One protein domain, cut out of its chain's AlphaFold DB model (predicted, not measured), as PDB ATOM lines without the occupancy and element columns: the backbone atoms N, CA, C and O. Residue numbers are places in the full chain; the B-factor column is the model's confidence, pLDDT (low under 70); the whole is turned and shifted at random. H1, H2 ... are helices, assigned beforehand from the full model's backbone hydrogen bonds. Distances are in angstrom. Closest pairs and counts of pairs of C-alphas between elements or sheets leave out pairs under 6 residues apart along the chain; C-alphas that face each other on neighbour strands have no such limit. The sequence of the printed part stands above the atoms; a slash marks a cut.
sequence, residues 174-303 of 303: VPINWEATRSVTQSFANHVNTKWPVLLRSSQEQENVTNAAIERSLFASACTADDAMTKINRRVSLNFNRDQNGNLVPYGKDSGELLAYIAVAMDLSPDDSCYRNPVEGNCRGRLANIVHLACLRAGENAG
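This is residues 174 to 303 of the 303 residues of an uncharacterized protein of Hirschia baltica (strain ATCC 49814 / DSM 5838 / IFAM 1418) (UniProt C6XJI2). Three helices, H1, H3 and H4, lie side by side along the longest axis, their centres making a triangle, and H6 crosses H4 and H3 on the side away from H1. Short H5 sits by the first half of H6, short H2 follows H1, and residues 203 to 210 stick out at one end of the long axis. The printed part has 130 residues with six named helices, H1 to H6 in chain order, and no named strand: its class is all helix. It is compact, with a radius of gyration of the C-alphas of 15.8 A, and spans 54 by 36 by 24 A, only just elongated.

H3, residues 209 to 236, is the longest helix. With residues 222 to 233 alone it touches H4, residues 251 to 265, at a shallow tilt of 19 degrees, opposite ways; the closest C-alphas are those of Met 229 and Ser 255, 6.4 A apart, and the two form a helical hairpin. H4 is the hub, touching four helices. H1, residues 178 to 194, touches H4 at a shallow tilt of 17 degrees, the same way, closest at the C-alphas of Ala 189 and Leu 258, 4.5 A. H1 and H3 are near each other. H6, residues 281 to 300, touches H4 with residues 283 to 291 alone, the same way at a steep tilt of 69 degrees, only just short of about perpendicular; the C-alphas of Leu 259 and Ala 288 are closest, 4.7 A. Residues 291 to 295 of H6 alone touch H3, with residues 222 to 226 alone, at a steep tilt of 67 degrees, opposite ways, closest at the C-alphas of Cys 223 and Cys 295, 5.3 A. The helix packing is part aligned, part crossed: two of these four pairs are at a shallow tilt. H2, residues 196 to 200, touches residues 211 to 215 of H3 alone, closest at the C-alphas of Leu 200 and Glu 215, 6.6 A. H5, residues 273 to 276, touches H6 at the C-alphas of Cys 274 and Cys 283, 5.1 A, and is apart from H1, H2 and H3. In H1, H2, H3 and H4 every O i to N i+4 pair is within hydrogen-bond range, in H6 14 of 16; H5 is too short for such a pair.

H1 begins at C-alpha 178, (51.750, -9.644, -4.705), and is 23.9 A long; H2 is 5.8 A. H3 runs 40.4 A from C-alpha 209 at (16.269, -1.575, 8.781). H4 is 21.1 A, H5 6.4 A, and H6 29.4 A, ending at C-alpha 300, (34.340, 14.297, 6.497).

The C-alphas farthest apart are those of Glu 205 and Gly 246, 53.6 A. The printed part has no cut, and residue 303 is the chain's last. The link from H3 to H4, residues 237 to 250, is long. Mean pLDDT of the printed part is 84.3; residues 202 to 210, 237 to 240 and 299 to 303 are under 70.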
ATOM      1  N   VAL A 174      58.721  -4.636   4.748       76.88
ATOM      2  CA  VAL A 174      58.148  -5.968   4.529       76.88
ATOM      3  C   VAL A 174      57.724  -6.070   3.063       76.88
ATOM      4  O   VAL A 174      56.854  -5.301   2.640       76.88
ATOM      5  N   PRO A 175      58.313  -6.974   2.258       77.56
ATOM      6  CA  PRO A 175      57.892  -7.171   0.877       77.56
ATOM      7  C   PRO A 175      56.412  -7.559   0.804       77.56
ATOM      8  O   PRO A 175      55.950  -8.417   1.553       77.56
ATOM      9  N   ILE A 176      55.669  -6.944  -0.117       83.56
ATOM     10  CA  ILE A 176      54.280  -7.329  -0.373       83.56
ATOM     11  C   ILE A 176      54.282  -8.663  -1.120       83.56
ATOM     12  O   ILE A 176      54.899  -8.787  -2.179       83.56
ATOM     13  N   ASN A 177      53.545  -9.644  -0.602       86.12
ATOM     14  CA  ASN A 177      53.212 -10.839  -1.365       86.12
ATOM     15  C   ASN A 177      52.155 -10.476  -2.420       86.12
ATOM     16  O   ASN A 177      50.950 -10.466  -2.148       86.12
ATOM     17  N   TRP A 178      52.613 -10.128  -3.624       86.00
ATOM     18  CA  TRP A 178      51.750  -9.644  -4.705       86.00
ATOM     19  C   TRP A 178      50.735 -10.676  -5.189       86.00
ATOM     20  O   TRP A 178      49.633 -10.300  -5.585       86.00
ATOM     21  N   GLU A 179      51.075 -11.961  -5.129       85.12
ATOM     22  CA  GLU A 179      50.178 -13.046  -5.520       85.12
ATOM     23  C   GLU A 179      49.010 -13.175  -4.541       85.12
ATOM     24  O   GLU A 179      47.851 -13.146  -4.957       85.12
ATOM     25  N   ALA A 180      49.302 -13.203  -3.238       86.94
ATOM     26  CA  ALA A 180      48.272 -13.216  -2.202       86.94
ATOM     27  C   ALA A 180      47.398 -11.952  -2.266       86.94
ATOM     28  O   ALA A 180      46.171 -12.039  -2.277       86.94
ATOM     29  N   THR A 181      48.018 -10.779  -2.415       90.75
ATOM     30  CA  THR A 181      47.306  -9.490  -2.500       90.75
ATOM     31  C   THR A 181      46.358  -9.444  -3.701       90.75
ATOM     32  O   THR A 181      45.214  -8.984  -3.597       90.75
ATOM     33  N   ARG A 182      46.813  -9.949  -4.854       91.56
ATOM     34  CA  ARG A 182      45.998 -10.064  -6.066       91.56
ATOM     35  C   ARG A 182      44.861 -11.062  -5.885       91.56
ATOM     36  O   ARG A 182      43.735 -10.738  -6.245       91.56
ATOM     37  N   SER A 183      45.134 -12.220  -5.289       92.31
ATOM     38  CA  SER A 183      44.122 -13.241  -5.002       92.31
ATOM     39  C   SER A 183      42.988 -12.691  -4.127       92.31
ATOM     40  O   SER A 183      41.813 -12.832  -4.475       92.31
ATOM     41  N   VAL A 184      43.324 -11.966  -3.053       94.56
ATOM     42  CA  VAL A 184      42.338 -11.299  -2.183       94.56
ATOM     43  C   VAL A 184      41.535 -10.259  -2.966       94.56
ATOM     44  O   VAL A 184      40.307 -10.258  -2.912       94.56
ATOM     45  N   THR A 185      42.210  -9.412  -3.747       96.06
ATOM     46  CA  THR A 185      41.563  -8.358  -4.547       96.06
ATOM     47  C   THR A 185      40.583  -8.928  -5.570       96.06
ATOM     48  O   THR A 185      39.457  -8.449  -5.683       96.06
ATOM     49  N   GLN A 186      40.982  -9.971  -6.298       95.75
ATOM     50  CA  GLN A 186      40.149 -10.606  -7.319       95.75
ATOM     51  C   GLN A 186      38.977 -11.371  -6.707       95.75
ATOM     52  O   GLN A 186      37.860 -11.291  -7.217       95.75
ATOM     53  N   SER A 187      39.205 -12.059  -5.587       96.44
ATOM     54  CA  SER A 187      38.135 -12.728  -4.843       96.44
ATOM     55  C   SER A 187      37.108 -11.713  -4.335       96.44
ATOM     56  O   SER A 187      35.904 -11.942  -4.460       96.44
ATOM     57  N   PHE A 188      37.568 -10.552  -3.858       97.81
ATOM     58  CA  PHE A 188      36.685  -9.460  -3.463       97.81
ATOM     59  C   PHE A 188      35.927  -8.875  -4.655       97.81
ATOM     60  O   PHE A 188      34.705  -8.762  -4.601       97.81
ATOM     61  N   ALA A 189      36.602  -8.601  -5.772       97.19
ATOM     62  CA  ALA A 189      35.958  -8.087  -6.981       97.19
ATOM     63  C   ALA A 189      34.870  -9.039  -7.493       97.19
ATOM     64  O   ALA A 189      33.767  -8.607  -7.825       97.19
ATOM     65  N   ASN A 190      35.144 -10.346  -7.481       97.25
ATOM     66  CA  ASN A 190      34.165 -11.362  -7.844       97.25
ATOM     67  C   ASN A 190      32.964 -11.372  -6.886       97.25
ATOM     68  O   ASN A 190      31.820 -11.445  -7.337       97.25
ATOM     69  N   HIS A 191      33.198 -11.264  -5.577       96.69
ATOM     70  CA  HIS A 191      32.121 -11.191  -4.592       96.69
ATOM     71  C   HIS A 191      31.255  -9.939  -4.779       96.69
ATOM     72  O   HIS A 191      30.030 -10.044  -4.795       96.69
ATOM     73  N   VAL A 192      31.866  -8.772  -4.997       96.75
ATOM     74  CA  VAL A 192      31.134  -7.536  -5.306       96.75
ATOM     75  C   VAL A 192      30.288  -7.725  -6.562       96.75
ATOM     76  O   VAL A 192      29.087  -7.492  -6.529       96.75
ATOM     77  N   ASN A 193      30.875  -8.220  -7.650       95.12
ATOM     78  CA  ASN A 193      30.176  -8.369  -8.925       95.12
ATOM     79  C   ASN A 193      29.012  -9.379  -8.869       95.12
ATOM     80  O   ASN A 193      27.980  -9.182  -9.505       95.12
ATOM     81  N   THR A 194      29.162 -10.472  -8.116       93.38
ATOM     82  CA  THR A 194      28.209 -11.599  -8.154       93.38
ATOM     83  C   THR A 194      27.236 -11.644  -6.981       93.38
ATOM     84  O   THR A 194      26.139 -12.181  -7.131       93.38
ATOM     85  N   LYS A 195      27.612 -11.116  -5.811       93.06
ATOM     86  CA  LYS A 195      26.816 -11.220  -4.580       93.06
ATOM     87  C   LYS A 195      26.166  -9.903  -4.193       93.06
ATOM     88  O   LYS A 195      24.980  -9.913  -3.878       93.06
ATOM     89  N   TRP A 196      26.877  -8.776  -4.262       92.88
ATOM     90  CA  TRP A 196      26.325  -7.495  -3.798       92.88
ATOM     91  C   TRP A 196      25.026  -7.089  -4.505       92.88
ATOM     92  O   TRP A 196      24.099  -6.712  -3.796       92.88
ATOM     93  N   PRO A 197      24.860  -7.244  -5.837       89.50
ATOM     94  CA  PRO A 197      23.589  -6.933  -6.483       89.50
ATOM     95  C   PRO A 197      22.413  -7.737  -5.925       89.50
ATOM     96  O   PRO A 197      21.302  -7.228  -5.891       89.50
ATOM     97  N   VAL A 198      22.640  -8.978  -5.488       87.44
ATOM     98  CA  VAL A 198      21.597  -9.817  -4.877       87.44
ATOM     99  C   VAL A 198      21.310  -9.356  -3.449       87.44
ATOM    100  O   VAL A 198      20.152  -9.261  -3.063       87.44
ATOM    101  N   LEU A 199      22.357  -9.034  -2.685       86.31
ATOM    102  CA  LEU A 199      22.249  -8.577  -1.296       86.31
ATOM    103  C   LEU A 199      21.598  -7.190  -1.173       86.31
ATOM    104  O   LEU A 199      20.899  -6.929  -0.201       86.31
ATOM    105  N   LEU A 200      21.827  -6.313  -2.155       83.31
ATOM    106  CA  LEU A 200      21.329  -4.934  -2.175       83.31
ATOM    107  C   LEU A 200      19.965  -4.802  -2.873       83.31
ATOM    108  O   LEU A 200      19.216  -3.873  -2.589       83.31
ATOM    109  N   ARG A 201      19.594  -5.738  -3.759       72.75
ATOM    110  CA  ARG A 201      18.263  -5.778  -4.392       72.75
ATOM    111  C   ARG A 201      17.279  -6.588  -3.552       72.75
ATOM    112  O   ARG A 201      16.810  -7.642  -3.974       72.75
ATOM    113  N   SER A 202      16.911  -6.084  -2.380       55.81
ATOM    114  CA  SER A 202      15.681  -6.544  -1.728       55.81
ATOM    115  C   SER A 202      14.471  -5.901  -2.417       55.81
ATOM    116  O   SER A 202      14.422  -4.678  -2.555       55.81
ATOM    117  N   SER A 203      13.501  -6.701  -2.860       44.47
ATOM    118  CA  SER A 203      12.255  -6.237  -3.484       44.47
ATOM    119  C   SER A 203      11.543  -5.154  -2.659       44.47
ATOM    120  O   SER A 203      11.474  -5.260  -1.436       44.47
ATOM    121  N   GLN A 204      10.952  -4.172  -3.352       43.16
ATOM    122  CA  GLN A 204      10.177  -3.012  -2.864       43.16
ATOM    123  C   GLN A 204       9.088  -3.268  -1.791       43.16
ATOM    124  O   GLN A 204       8.458  -2.318  -1.344       43.16
ATOM    125  N   GLU A 205       8.860  -4.503  -1.340       42.09
ATOM    126  CA  GLU A 205       7.872  -4.834  -0.301       42.09
ATOM    127  C   GLU A 205       8.447  -5.011   1.113       42.09
ATOM    128  O   GLU A 205       7.675  -5.168   2.055       42.09
ATOM    129  N   GLN A 206       9.768  -4.927   1.313       42.62
ATOM    130  CA  GLN A 206      10.387  -4.978   2.647       42.62
ATOM    131  C   GLN A 206      11.620  -4.067   2.729       42.62
ATOM    132  O   GLN A 206      12.755  -4.526   2.851       42.62
ATOM    133  N   GLU A 207      11.399  -2.750   2.708       46.84
ATOM    134  CA  GLU A 207      12.351  -1.772   3.257       46.84
ATOM    135  C   GLU A 207      12.458  -1.974   4.780       46.84
ATOM    136  O   GLU A 207      11.849  -1.273   5.586       46.84
ATOM    137  N   ASN A 208      13.209  -2.992   5.192       52.97
ATOM    138  CA  ASN A 208      13.526  -3.227   6.593       52.97
ATOM    139  C   ASN A 208      14.882  -2.588   6.930       52.97
ATOM    140  O   ASN A 208      15.798  -2.564   6.109       52.97
ATOM    141  N   VAL A 209      15.036  -2.144   8.184       59.09
ATOM    142  CA  VAL A 209      16.269  -1.575   8.781       59.09
ATOM    143  C   VAL A 209      17.525  -2.424   8.484       59.09
ATOM    144  O   VAL A 209      18.640  -1.905   8.441       59.09
ATOM    145  N   THR A 210      17.352  -3.723   8.226       67.25
ATOM    146  CA  THR A 210      18.401  -4.677   7.847       67.25
ATOM    147  C   THR A 210      19.059  -4.364   6.498       67.25
ATOM    148  O   THR A 210      20.281  -4.437   6.422       67.25
ATOM    149  N   ASN A 211      18.324  -3.941   5.462       72.88
ATOM    150  CA  ASN A 211      18.925  -3.676   4.142       72.88
ATOM    151  C   ASN A 211      19.809  -2.428   4.176       72.88
ATOM    152  O   ASN A 211      20.943  -2.458   3.710       72.88
ATOM    153  N   ALA A 212      19.348  -1.378   4.858       79.25
ATOM    154  CA  ALA A 212      20.159  -0.192   5.118       79.25
ATOM    155  C   ALA A 212      21.375  -0.496   6.018       79.25
ATOM    156  O   ALA A 212      22.388   0.197   5.962       79.25
ATOM    157  N   ALA A 213      21.303  -1.504   6.896       82.50
ATOM    158  CA  ALA A 213      22.463  -1.958   7.667       82.50
ATOM    159  C   ALA A 213      23.462  -2.745   6.797       82.50
ATOM    160  O   ALA A 213      24.664  -2.512   6.917       82.50
ATOM    161  N   ILE A 214      22.974  -3.609   5.897       87.06
ATOM    162  CA  ILE A 214      23.799  -4.338   4.922       87.06
ATOM    163  C   ILE A 214      24.526  -3.344   4.020       87.06
ATOM    164  O   ILE A 214      25.752  -3.377   3.953       87.06
ATOM    165  N   GLU A 215      23.796  -2.424   3.389       88.69
ATOM    166  CA  GLU A 215      24.360  -1.410   2.495       88.69
ATOM    167  C   GLU A 215      25.453  -0.597   3.194       88.69
ATOM    168  O   GLU A 215      26.579  -0.523   2.703       88.69
ATOM    169  N   ARG A 216      25.177  -0.083   4.401       86.12
ATOM    170  CA  ARG A 216      26.173   0.651   5.198       86.12
ATOM    171  C   ARG A 216      27.408  -0.189   5.520       86.12
ATOM    172  O   ARG A 216      28.523   0.311   5.404       86.12
ATOM    173  N   SER A 217      27.236  -1.450   5.913       88.38
ATOM    174  CA  SER A 217      28.362  -2.331   6.252       88.38
ATOM    175  C   SER A 217      29.205  -2.704   5.028       88.38
ATOM    176  O   SER A 217      30.435  -2.793   5.117       88.38
ATOM    177  N   LEU A 218      28.566  -2.935   3.882       92.81
ATOM    178  CA  LEU A 218      29.255  -3.197   2.622       92.81
ATOM    179  C   LEU A 218      29.984  -1.935   2.133       92.81
ATOM    180  O   LEU A 218      31.136  -2.025   1.713       92.81
ATOM    181  N   PHE A 219      29.375  -0.754   2.271       93.06
ATOM    182  CA  PHE A 219      30.011   0.519   1.928       93.06
ATOM    183  C   PHE A 219      31.199   0.845   2.847       93.06
ATOM    184  O   PHE A 219      32.245   1.273   2.368       93.06
ATOM    185  N   ALA A 220      31.113   0.545   4.148       89.88
ATOM    186  CA  ALA A 220      32.263   0.648   5.049       89.88
ATOM    187  C   ALA A 220      33.425  -0.255   4.592       89.88
ATOM    188  O   ALA A 220      34.576   0.178   4.554       89.88
ATOM    189  N   SER A 221      33.118  -1.483   4.158       93.06
ATOM    190  CA  SER A 221      34.114  -2.411   3.607       93.06
ATOM    191  C   SER A 221      34.724  -1.887   2.297       93.06
ATOM    192  O   SER A 221      35.926  -2.042   2.079       93.06
ATOM    193  N   ALA A 222      33.929  -1.225   1.448       95.50
ATOM    194  CA  ALA A 222      34.421  -0.543   0.251       95.50
ATOM    195  C   ALA A 222      35.424   0.566   0.594       95.50
ATOM    196  O   ALA A 222      36.482   0.633  -0.027       95.50
ATOM    197  N   CYS A 223      35.137   1.393   1.600       94.56
ATOM    198  CA  CYS A 223      36.038   2.476   1.991       94.56
ATOM    199  C   CYS A 223      37.323   1.980   2.654       94.56
ATOM    200  O   CYS A 223      38.399   2.499   2.359       94.56
ATOM    201  N   THR A 224      37.252   0.924   3.467       91.62
ATOM    202  CA  THR A 224      38.455   0.251   3.977       91.62
ATOM    203  C   THR A 224      39.308  -0.304   2.833       91.62
ATOM    204  O   THR A 224      40.533  -0.181   2.860       91.62
ATOM    205  N   ALA A 225      38.681  -0.878   1.800       94.88
ATOM    206  CA  ALA A 225      39.391  -1.368   0.622       94.88
ATOM    207  C   ALA A 225      40.005  -0.235  -0.218       94.88
ATOM    208  O   ALA A 225      41.141  -0.383  -0.660       94.88
ATOM    209  N   ASP A 226      39.307   0.888  -0.410       95.81
ATOM    210  CA  ASP A 226      39.821   2.066  -1.126       95.81
ATOM    211  C   ASP A 226      41.060   2.669  -0.441       95.81
ATOM    212  O   ASP A 226      42.086   2.884  -1.097       95.81
ATOM    213  N   ASP A 227      41.021   2.856   0.887       93.12
ATOM    214  CA  ASP A 227      42.187   3.310   1.662       93.12
ATOM    215  C   ASP A 227      43.356   2.326   1.520       93.12
ATOM    216  O   ASP A 227      44.477   2.709   1.166       93.12
ATOM    217  N   ALA A 228      43.085   1.032   1.722       92.12
ATOM    218  CA  ALA A 228      44.090  -0.015   1.605       92.12
ATOM    219  C   ALA A 228      44.736  -0.039   0.212       92.12
ATOM    220  O   ALA A 228      45.962  -0.023   0.085       92.12
ATOM    221  N   MET A 229      43.930  -0.019  -0.848       93.00
ATOM    222  CA  MET A 229      44.402  -0.027  -2.232       93.00
ATOM    223  C   MET A 229      45.179   1.234  -2.582       93.00
ATOM    224  O   MET A 229      46.198   1.144  -3.267       93.00
ATOM    225  N   THR A 230      44.757   2.397  -2.088       91.19
ATOM    226  CA  THR A 230      45.491   3.656  -2.256       91.19
ATOM    227  C   THR A 230      46.887   3.551  -1.647       91.19
ATOM    228  O   THR A 230      47.882   3.887  -2.301       91.19
ATOM    229  N   LYS A 231      46.997   3.028  -0.421       90.50
ATOM    230  CA  LYS A 231      48.286   2.799   0.246       90.50
ATOM    231  C   LYS A 231      49.140   1.758  -0.480       90.50
ATOM    232  O   LYS A 231      50.323   2.008  -0.715       90.50
ATOM    233  N   ILE A 232      48.557   0.633  -0.895       89.50
ATOM    234  CA  ILE A 232      49.270  -0.416  -1.642       89.50
ATOM    235  C   ILE A 232      49.788   0.141  -2.974       89.50
ATOM    236  O   ILE A 232      50.978   0.017  -3.249       89.50
ATOM    237  N   ASN A 233      48.956   0.829  -3.763       86.38
ATOM    238  CA  ASN A 233      49.340   1.434  -5.047       86.38
ATOM    239  C   ASN A 233      50.447   2.498  -4.905       86.38
ATOM    240  O   ASN A 233      51.313   2.624  -5.777       86.38
ATOM    241  N   ARG A 234      50.497   3.231  -3.786       85.12
ATOM    242  CA  ARG A 234      51.640   4.114  -3.487       85.12
ATOM    243  C   ARG A 234      52.929   3.320  -3.281       85.12
ATOM    244  O   ARG A 234      53.969   3.731  -3.785       85.12
ATOM    245  N   ARG A 235      52.872   2.161  -2.617       79.56
ATOM    246  CA  ARG A 235      54.031   1.265  -2.441       79.56
ATOM    247  C   ARG A 235      54.482   0.610  -3.749       79.56
ATOM    248  O   ARG A 235      55.686   0.481  -3.952       79.56
ATOM    249  N   VAL A 236      53.557   0.280  -4.656       70.81
ATOM    250  CA  VAL A 236      53.866  -0.143  -6.044       70.81
ATOM    251  C   VAL A 236      54.722   0.893  -6.764       70.81
ATOM    252  O   VAL A 236      55.635   0.566  -7.508       70.81
ATOM    253  N   SER A 237      54.433   2.173  -6.548       64.25
ATOM    254  CA  SER A 237      55.175   3.250  -7.207       64.25
ATOM    255  C   SER A 237      56.610   3.390  -6.672       64.25
ATOM    256  O   SER A 237      57.425   4.073  -7.286       64.25
ATOM    257  N   LEU A 238      56.924   2.737  -5.543       62.06
ATOM    258  CA  LEU A 238      58.235   2.745  -4.888       62.06
ATOM    259  C   LEU A 238      59.033   1.445  -5.114       62.06
ATOM    260  O   LEU A 238      60.258   1.484  -5.055       62.06
ATOM    261  N   ASN A 239      58.370   0.312  -5.386       63.44
ATOM    262  CA  ASN A 239      58.977  -1.014  -5.568       63.44
ATOM    263  C   ASN A 239      58.401  -1.728  -6.802       63.44
ATOM    264  O   ASN A 239      57.214  -1.633  -7.081       63.44
ATOM    265  N   PHE A 240      59.199  -2.532  -7.512       67.62
ATOM    266  CA  PHE A 240      58.673  -3.314  -8.637       67.62
ATOM    267  C   PHE A 240      57.695  -4.402  -8.164       67.62
ATOM    268  O   PHE A 240      58.082  -5.320  -7.440       67.62
ATOM    269  N   ASN A 241      56.446  -4.343  -8.637       74.50
ATOM    270  CA  ASN A 241      55.436  -5.378  -8.413       74.50
ATOM    271  C   ASN A 241      55.764  -6.642  -9.184       74.50
ATOM    272  O   ASN A 241      55.337  -6.781 -10.329       74.50
ATOM    273  N   ARG A 242      56.512  -7.560  -8.582       77.56
ATOM    274  CA  ARG A 242      56.834  -8.836  -9.211       77.56
ATOM    275  C   ARG A 242      56.246 -10.003  -8.433       77.56
ATOM    276  O   ARG A 242      56.241  -9.979  -7.205       77.56
ATOM    277  N   ASP A 243      55.735 -10.998  -9.148       78.38
ATOM    278  CA  ASP A 243      55.380 -12.288  -8.558       78.38
ATOM    279  C   ASP A 243      56.650 -13.063  -8.148       78.38
ATOM    280  O   ASP A 243      57.780 -12.608  -8.358       78.38
ATOM    281  N   GLN A 244      56.471 -14.255  -7.575       77.19
ATOM    282  CA  GLN A 244      57.582 -15.127  -7.167       77.19
ATOM    283  C   GLN A 244      58.483 -15.551  -8.345       77.19
ATOM    284  O   GLN A 244      59.629 -15.939  -8.135       77.19
ATOM    285  N   ASN A 245      57.990 -15.430  -9.583       81.12
ATOM    286  CA  ASN A 245      58.690 -15.762 -10.823       81.12
ATOM    287  C   ASN A 245      59.327 -14.531 -11.500       81.12
ATOM    288  O   ASN A 245      59.924 -14.650 -12.570       81.12
ATOM    289  N   GLY A 246      59.209 -13.340 -10.906       78.12
ATOM    290  CA  GLY A 246      59.765 -12.101 -11.443       78.12
ATOM    291  C   GLY A 246      58.893 -11.379 -12.480       78.12
ATOM    292  O   GLY A 246      59.362 -10.369 -13.025       78.12
ATOM    293  N   ASN A 247      57.663 -11.836 -12.747       83.06
ATOM    294  CA  ASN A 247      56.727 -11.212 -13.691       83.06
ATOM    295  C   ASN A 247      56.010 -10.019 -13.068       83.06
ATOM    296  O   ASN A 247      55.634 -10.060 -11.900       83.06
ATOM    297  N   LEU A 248      55.743  -8.983 -13.867       82.50
ATOM    298  CA  LEU A 248      54.996  -7.818 -13.397       82.50
ATOM    299  C   LEU A 248      53.545  -8.175 -13.053       82.50
ATOM    300  O   LEU A 248      52.800  -8.674 -13.895       82.50
ATOM    301  N   VAL A 249      53.129  -7.847 -11.831       81.88
ATOM    302  CA  VAL A 249      51.751  -8.034 -11.366       81.88
ATOM    303  C   VAL A 249      50.941  -6.763 -11.648       81.88
ATOM    304  O   VAL A 249      51.287  -5.697 -11.124       81.88
ATOM    305  N   PRO A 250      49.844  -6.834 -12.431       84.06
ATOM    306  CA  PRO A 250      49.062  -5.666 -12.842       84.06
ATOM    307  C   PRO A 250      48.099  -5.178 -11.743       84.06
ATOM    308  O   PRO A 250      46.923  -4.933 -11.993       84.06
ATOM    309  N   TYR A 251      48.593  -4.994 -10.517       85.75
ATOM    310  CA  TYR A 251      47.758  -4.700  -9.347       85.75
ATOM    311  C   TYR A 251      46.917  -3.416  -9.479       85.75
ATOM    312  O   TYR A 251      45.763  -3.379  -9.056       85.75
ATOM    313  N   GLY A 252      47.440  -2.369 -10.128       87.19
ATOM    314  CA  GLY A 252      46.677  -1.141 -10.395       87.19
ATOM    315  C   GLY A 252      45.437  -1.373 -11.273       87.19
ATOM    316  O   GLY A 252      44.437  -0.670 -11.148       87.19
ATOM    317  N   LYS A 253      45.473  -2.392 -12.145       90.56
ATOM    318  CA  LYS A 253      44.304  -2.825 -12.916       90.56
ATOM    319  C   LYS A 253      43.314  -3.563 -12.013       90.56
ATOM    320  O   LYS A 253      42.158  -3.162 -11.978       90.56
ATOM    321  N   ASP A 254      43.769  -4.588 -11.285       92.69
ATOM    322  CA  ASP A 254      42.906  -5.414 -10.423       92.69
ATOM    323  C   ASP A 254      42.204  -4.562  -9.335       92.69
ATOM    324  O   ASP A 254      41.007  -4.709  -9.100       92.69
ATOM    325  N   SER A 255      42.919  -3.610  -8.719       93.56
ATOM    326  CA  SER A 255      42.346  -2.667  -7.739       93.56
ATOM    327  C   SER A 255      41.314  -1.721  -8.359       93.56
ATOM    328  O   SER A 255      40.226  -1.551  -7.814       93.56
ATOM    329  N   GLY A 256      41.605  -1.158  -9.536       93.81
ATOM    330  CA  GLY A 256      40.635  -0.339 -10.260       93.81
ATOM    331  C   GLY A 256      39.371  -1.115 -10.644       93.81
ATOM    332  O   GLY A 256      38.284  -0.548 -10.614       93.81
ATOM    333  N   GLU A 257      39.491  -2.400 -10.998       95.88
ATOM    334  CA  GLU A 257      38.340  -3.251 -11.327       95.88
ATOM    335  C   GLU A 257      37.451  -3.497 -10.105       95.88
ATOM    336  O   GLU A 257      36.233  -3.369 -10.229       95.88
ATOM    337  N   LEU A 258      38.027  -3.765  -8.922       97.38
ATOM    338  CA  LEU A 258      37.246  -3.866  -7.680       97.38
ATOM    339  C   LEU A 258      36.424  -2.593  -7.441       97.38
ATOM    340  O   LEU A 258      35.210  -2.676  -7.260       97.38
ATOM    341  N   LEU A 259      37.072  -1.424  -7.452       96.88
ATOM    342  CA  LEU A 259      36.397  -0.155  -7.168       96.88
ATOM    343  C   LEU A 259      35.333   0.172  -8.228       96.88
ATOM    344  O   LEU A 259      34.264   0.682  -7.901       96.88
ATOM    345  N   ALA A 260      35.572  -0.180  -9.491       96.12
ATOM    346  CA  ALA A 260      34.571  -0.020 -10.537       96.12
ATOM    347  C   ALA A 260      33.333  -0.902 -10.302       96.12
ATOM    348  O   ALA A 260      32.210  -0.412 -10.423       96.12
ATOM    349  N   TYR A 261      33.512  -2.170  -9.912       97.00
ATOM    350  CA  TYR A 261      32.385  -3.030  -9.542       97.00
ATOM    351  C   TYR A 261      31.639  -2.516  -8.309       97.00
ATOM    352  O   TYR A 261      30.413  -2.588  -8.282       97.00
ATOM    353  N   ILE A 262      32.349  -1.962  -7.321       96.56
ATOM    354  CA  ILE A 262      31.735  -1.348  -6.135       96.56
ATOM    355  C   ILE A 262      30.835  -0.183  -6.546       96.56
ATOM    356  O   ILE A 262      29.687  -0.141  -6.115       96.56
ATOM    357  N   ALA A 263      31.322   0.726  -7.399       95.25
ATOM    358  CA  ALA A 263      30.534   1.865  -7.873       95.25
ATOM    359  C   ALA A 263      29.212   1.412  -8.506       95.25
ATOM    360  O   ALA A 263      28.155   1.954  -8.182       95.25
ATOM    361  N   VAL A 264      29.272   0.388  -9.365       94.38
ATOM    362  CA  VAL A 264      28.095  -0.178 -10.038       94.38
ATOM    363  C   VAL A 264      27.157  -0.865  -9.050       94.38
ATOM    364  O   VAL A 264      25.955  -0.615  -9.081       94.38
ATOM    365  N   ALA A 265      27.680  -1.721  -8.170       92.81
ATOM    366  CA  ALA A 265      26.864  -2.485  -7.229       92.81
ATOM    367  C   ALA A 265      26.140  -1.589  -6.210       92.81
ATOM    368  O   ALA A 265      25.005  -1.885  -5.853       92.81
ATOM    369  N   MET A 266      26.791  -0.506  -5.779       90.50
ATOM    370  CA  MET A 266      26.265   0.478  -4.823       90.50
ATOM    371  C   MET A 266      25.500   1.629  -5.480       90.50
ATOM    372  O   MET A 266      25.063   2.541  -4.789       90.50
ATOM    373  N   ASP A 267      25.392   1.629  -6.809       91.19
ATOM    374  CA  ASP A 267      24.705   2.667  -7.574       91.19
ATOM    375  C   ASP A 267      25.142   4.112  -7.233       91.19
ATOM    376  O   ASP A 267      24.339   5.035  -7.142       91.19
ATOM    377  N   LEU A 268      26.449   4.334  -7.038       89.44
ATOM    378  CA  LEU A 268      26.985   5.635  -6.591       89.44
ATOM    379  C   LEU A 268      26.859   6.776  -7.626       89.44
ATOM    380  O   LEU A 268      27.060   7.944  -7.292       89.44
ATOM    381  N   SER A 269      26.592   6.446  -8.889       85.69
ATOM    382  CA  SER A 269      26.437   7.364 -10.018       85.69
ATOM    383  C   SER A 269      25.601   6.710 -11.140       85.69
ATOM    384  O   SER A 269      26.150   6.392 -12.200       85.69
ATOM    385  N   PRO A 270      24.282   6.529 -10.941       76.69
ATOM    386  CA  PRO A 270      23.393   5.723 -11.798       76.69
ATOM    387  C   PRO A 270      23.368   6.136 -13.275       76.69
ATOM    388  O   PRO A 270      23.150   5.310 -14.161       76.69
ATOM    389  N   ASP A 271      23.612   7.417 -13.552       82.31
ATOM    390  CA  ASP A 271      23.575   7.986 -14.902       82.31
ATOM    391  C   ASP A 271      24.931   7.921 -15.628       82.31
ATOM    392  O   ASP A 271      25.089   8.457 -16.732       82.31
ATOM    393  N   ASP A 272      25.948   7.292 -15.033       86.88
ATOM    394  CA  ASP A 272      27.267   7.215 -15.647       86.88
ATOM    395  C   ASP A 272      27.297   6.169 -16.769       86.88
ATOM    396  O   ASP A 272      27.074   4.973 -16.562       86.88
ATOM    397  N   SER A 273      27.655   6.602 -17.981       90.88
ATOM    398  CA  SER A 273      27.797   5.719 -19.145       90.88
ATOM    399  C   SER A 273      28.743   4.539 -18.898       90.88
ATOM    400  O   SER A 273      28.608   3.494 -19.538       90.88
ATOM    401  N   CYS A 274      29.683   4.688 -17.961       93.62
ATOM    402  CA  CYS A 274      30.649   3.657 -17.620       93.62
ATOM    403  C   CYS A 274      30.071   2.448 -16.878       93.62
ATOM    404  O   CYS A 274      30.739   1.419 -16.822       93.62
ATOM    405  N   TYR A 275      28.831   2.510 -16.385       90.50
ATOM    406  CA  TYR A 275      28.190   1.390 -15.679       90.50
ATOM    407  C   TYR A 275      27.967   0.171 -16.572       90.50
ATOM    408  O   TYR A 275      27.925  -0.957 -16.088       90.50
ATOM    409  N   ARG A 276      27.843   0.382 -17.889       88.50
ATOM    410  CA  ARG A 276      27.652  -0.712 -18.851       88.50
ATOM    411  C   ARG A 276      28.920  -1.540 -19.038       88.50
ATOM    412  O   ARG A 276      28.820  -2.751 -19.182       88.50
ATOM    413  N   ASN A 277      30.084  -0.888 -18.997       91.50
ATOM    414  CA  ASN A 277      31.391  -1.503 -19.218       91.50
ATOM    415  C   ASN A 277      32.399  -1.040 -18.142       91.50
ATOM    416  O   ASN A 277      33.377  -0.355 -18.456       91.50
ATOM    417  N   PRO A 278      32.193  -1.405 -16.863       90.44
ATOM    418  CA  PRO A 278      32.932  -0.814 -15.745       90.44
ATOM    419  C   PRO A 278      34.435  -1.130 -15.752       90.44
ATOM    420  O   PRO A 278      35.232  -0.378 -15.196       90.44
ATOM    421  N   VAL A 279      34.844  -2.213 -16.417       89.38
ATOM    422  CA  VAL A 279      36.244  -2.668 -16.477       89.38
ATOM    423  C   VAL A 279      37.041  -2.100 -17.660       89.38
ATOM    424  O   VAL A 279      38.264  -2.281 -17.715       89.38
ATOM    425  N   GLU A 280      36.397  -1.389 -18.595       92.75
ATOM    426  CA  GLU A 280      37.098  -0.697 -19.685       92.75
ATOM    427  C   GLU A 280      38.070   0.351 -19.128       92.75
ATOM    428  O   GLU A 280      37.766   1.030 -18.153       92.75
ATOM    429  N   GLY A 281      39.243   0.519 -19.751       85.38
ATOM    430  CA  GLY A 281      40.330   1.340 -19.195       85.38
ATOM    431  C   GLY A 281      39.918   2.763 -18.792       85.38
ATOM    432  O   GLY A 281      40.237   3.196 -17.685       85.38
ATOM    433  N   ASN A 282      39.161   3.450 -19.653       88.00
ATOM    434  CA  ASN A 282      38.679   4.815 -19.406       88.00
ATOM    435  C   ASN A 282      37.596   4.866 -18.316       88.00
ATOM    436  O   ASN A 282      37.503   5.841 -17.573       88.00
ATOM    437  N   CYS A 283      36.793   3.809 -18.208       94.31
ATOM    438  CA  CYS A 283      35.689   3.726 -17.263       94.31
ATOM    439  C   CYS A 283      36.125   3.290 -15.874       94.31
ATOM    440  O   CYS A 283      35.697   3.874 -14.882       94.31
ATOM    441  N   ARG A 284      37.064   2.349 -15.801       94.00
ATOM    442  CA  ARG A 284      37.619   1.827 -14.558       94.00
ATOM    443  C   ARG A 284      38.163   2.938 -13.665       94.00
ATOM    444  O   ARG A 284      37.799   3.017 -12.499       94.00
ATOM    445  N   GLY A 285      38.996   3.827 -14.213       90.69
ATOM    446  CA  GLY A 285      39.565   4.945 -13.448       90.69
ATOM    447  C   GLY A 285      38.513   5.960 -12.996       90.69
ATOM    448  O   GLY A 285      38.563   6.445 -11.867       90.69
ATOM    449  N   ARG A 286      37.524   6.244 -13.852       94.31
ATOM    450  CA  ARG A 286      36.424   7.164 -13.541       94.31
ATOM    451  C   ARG A 286      35.546   6.636 -12.405       94.31
ATOM    452  O   ARG A 286      35.287   7.368 -11.456       94.31
ATOM    453  N   LEU A 287      35.130   5.374 -12.485       95.75
ATOM    454  CA  LEU A 287      34.304   4.728 -11.464       95.75
ATOM    455  C   LEU A 287      35.066   4.545 -10.148       95.75
ATOM    456  O   LEU A 287      34.512   4.815  -9.086       95.75
ATOM    457  N   ALA A 288      36.350   4.183 -10.207       93.62
ATOM    458  CA  ALA A 288      37.195   4.122  -9.018       93.62
ATOM    459  C   ALA A 288      37.269   5.476  -8.292       93.62
ATOM    460  O   ALA A 288      37.121   5.539  -7.074       93.62
ATOM    461  N   ASN A 289      37.408   6.575  -9.040       93.50
ATOM    462  CA  ASN A 289      37.407   7.917  -8.462       93.50
ATOM    463  C   ASN A 289      36.058   8.294  -7.819       93.50
ATOM    464  O   ASN A 289      36.036   9.027  -6.834       93.50
ATOM    465  N   ILE A 290      34.932   7.793  -8.340       95.94
ATOM    466  CA  ILE A 290      33.611   7.998  -7.722       95.94
ATOM    467  C   ILE A 290      33.553   7.333  -6.341       95.94
ATOM    468  O   ILE A 290      33.107   7.978  -5.392       95.94
ATOM    469  N   VAL A 291      34.050   6.097  -6.206       95.81
ATOM    470  CA  VAL A 291      34.148   5.420  -4.897       95.81
ATOM    471  C   VAL A 291      35.032   6.216  -3.944       95.81
ATOM    472  O   VAL A 291      34.601   6.522  -2.835       95.81
ATOM    473  N   HIS A 292      36.223   6.617  -4.394       94.75
ATOM    474  CA  HIS A 292      37.161   7.384  -3.576       94.75
ATOM    475  C   HIS A 292      36.527   8.670  -3.023       94.75
ATOM    476  O   HIS A 292      36.556   8.928  -1.821       94.75
ATOM    477  N   LEU A 293      35.866   9.455  -3.882       93.81
ATOM    478  CA  LEU A 293      35.167  10.674  -3.466       93.81
ATOM    479  C   LEU A 293      33.999  10.392  -2.511       93.81
ATOM    480  O   LEU A 293      33.766  11.178  -1.592       93.81
ATOM    481  N   ALA A 294      33.262   9.298  -2.713       93.38
ATOM    482  CA  ALA A 294      32.194   8.895  -1.802       93.38
ATOM    483  C   ALA A 294      32.752   8.549  -0.410       93.38
ATOM    484  O   ALA A 294      32.195   8.986   0.597       93.38
ATOM    485  N   CYS A 295      33.884   7.847  -0.349       92.38
ATOM    486  CA  CYS A 295      34.558   7.498   0.898       92.38
ATOM    487  C   CYS A 295      35.176   8.708   1.612       92.38
ATOM    488  O   CYS A 295      35.073   8.813   2.832       92.38
ATOM    489  N   LEU A 296      35.735   9.675   0.877       88.75
ATOM    490  CA  LEU A 296      36.196  10.937   1.469       88.75
ATOM    491  C   LEU A 296      35.042  11.724   2.102       88.75
ATOM    492  O   LEU A 296      35.138  12.139   3.253       88.75
ATOM    493  N   ARG A 297      33.912  11.860   1.395       87.12
ATOM    494  CA  ARG A 297      32.712  12.526   1.937       87.12
ATOM    495  C   ARG A 297      32.163  11.810   3.168       87.12
ATOM    496  O   ARG A 297      31.669  12.456   4.088       87.12
ATOM    497  N   ALA A 298      32.225  10.484   3.181       79.94
ATOM    498  CA  ALA A 298      31.871   9.688   4.345       79.94
ATOM    499  C   ALA A 298      32.785   9.987   5.547       79.94
ATOM    500  O   ALA A 298      32.287  10.135   6.657       79.94
ATOM    501  N   GLY A 299      34.094  10.144   5.329       66.69
ATOM    502  CA  GLY A 299      35.058  10.493   6.379       66.69
ATOM    503  C   GLY A 299      34.956  11.934   6.904       66.69
ATOM    504  O   GLY A 299      35.261  12.178   8.065       66.69
ATOM    505  N   GLU A 300      34.502  12.889   6.089       61.38
ATOM    506  CA  GLU A 300      34.340  14.297   6.497       61.38
ATOM    507  C   GLU A 300      33.089  14.546   7.348       61.38
ATOM    508  O   GLU A 300      33.114  15.376   8.248       61.38
ATOM    509  N   ASN A 301      31.996  13.809   7.116       47.78
ATOM    510  CA  ASN A 301      30.744  13.935   7.889       47.78
ATOM    511  C   ASN A 301      30.798  13.252   9.264       47.78
ATOM    512  O   ASN A 301      29.766  12.917   9.855       47.78
ATOM    513  N   ALA A 302      32.016  12.974   9.688       41.28
ATOM    514  CA  ALA A 302      32.367  12.034  10.709       41.28
ATOM    515  C   ALA A 302      33.087  12.747  11.874       41.28
ATOM    516  O   ALA A 302      32.789  12.485  13.038       41.28
ATOM    517  N   GLY A 303      33.997  13.674  11.557       31.42
ATOM    518  CA  GLY A 303      34.635  14.569  12.532       31.42
ATOM    519  C   GLY A 303      33.735  15.711  12.988       31.42
ATOM    520  O   GLY A 303      34.013  16.236  14.088       31.42
TER     521      GLY A 303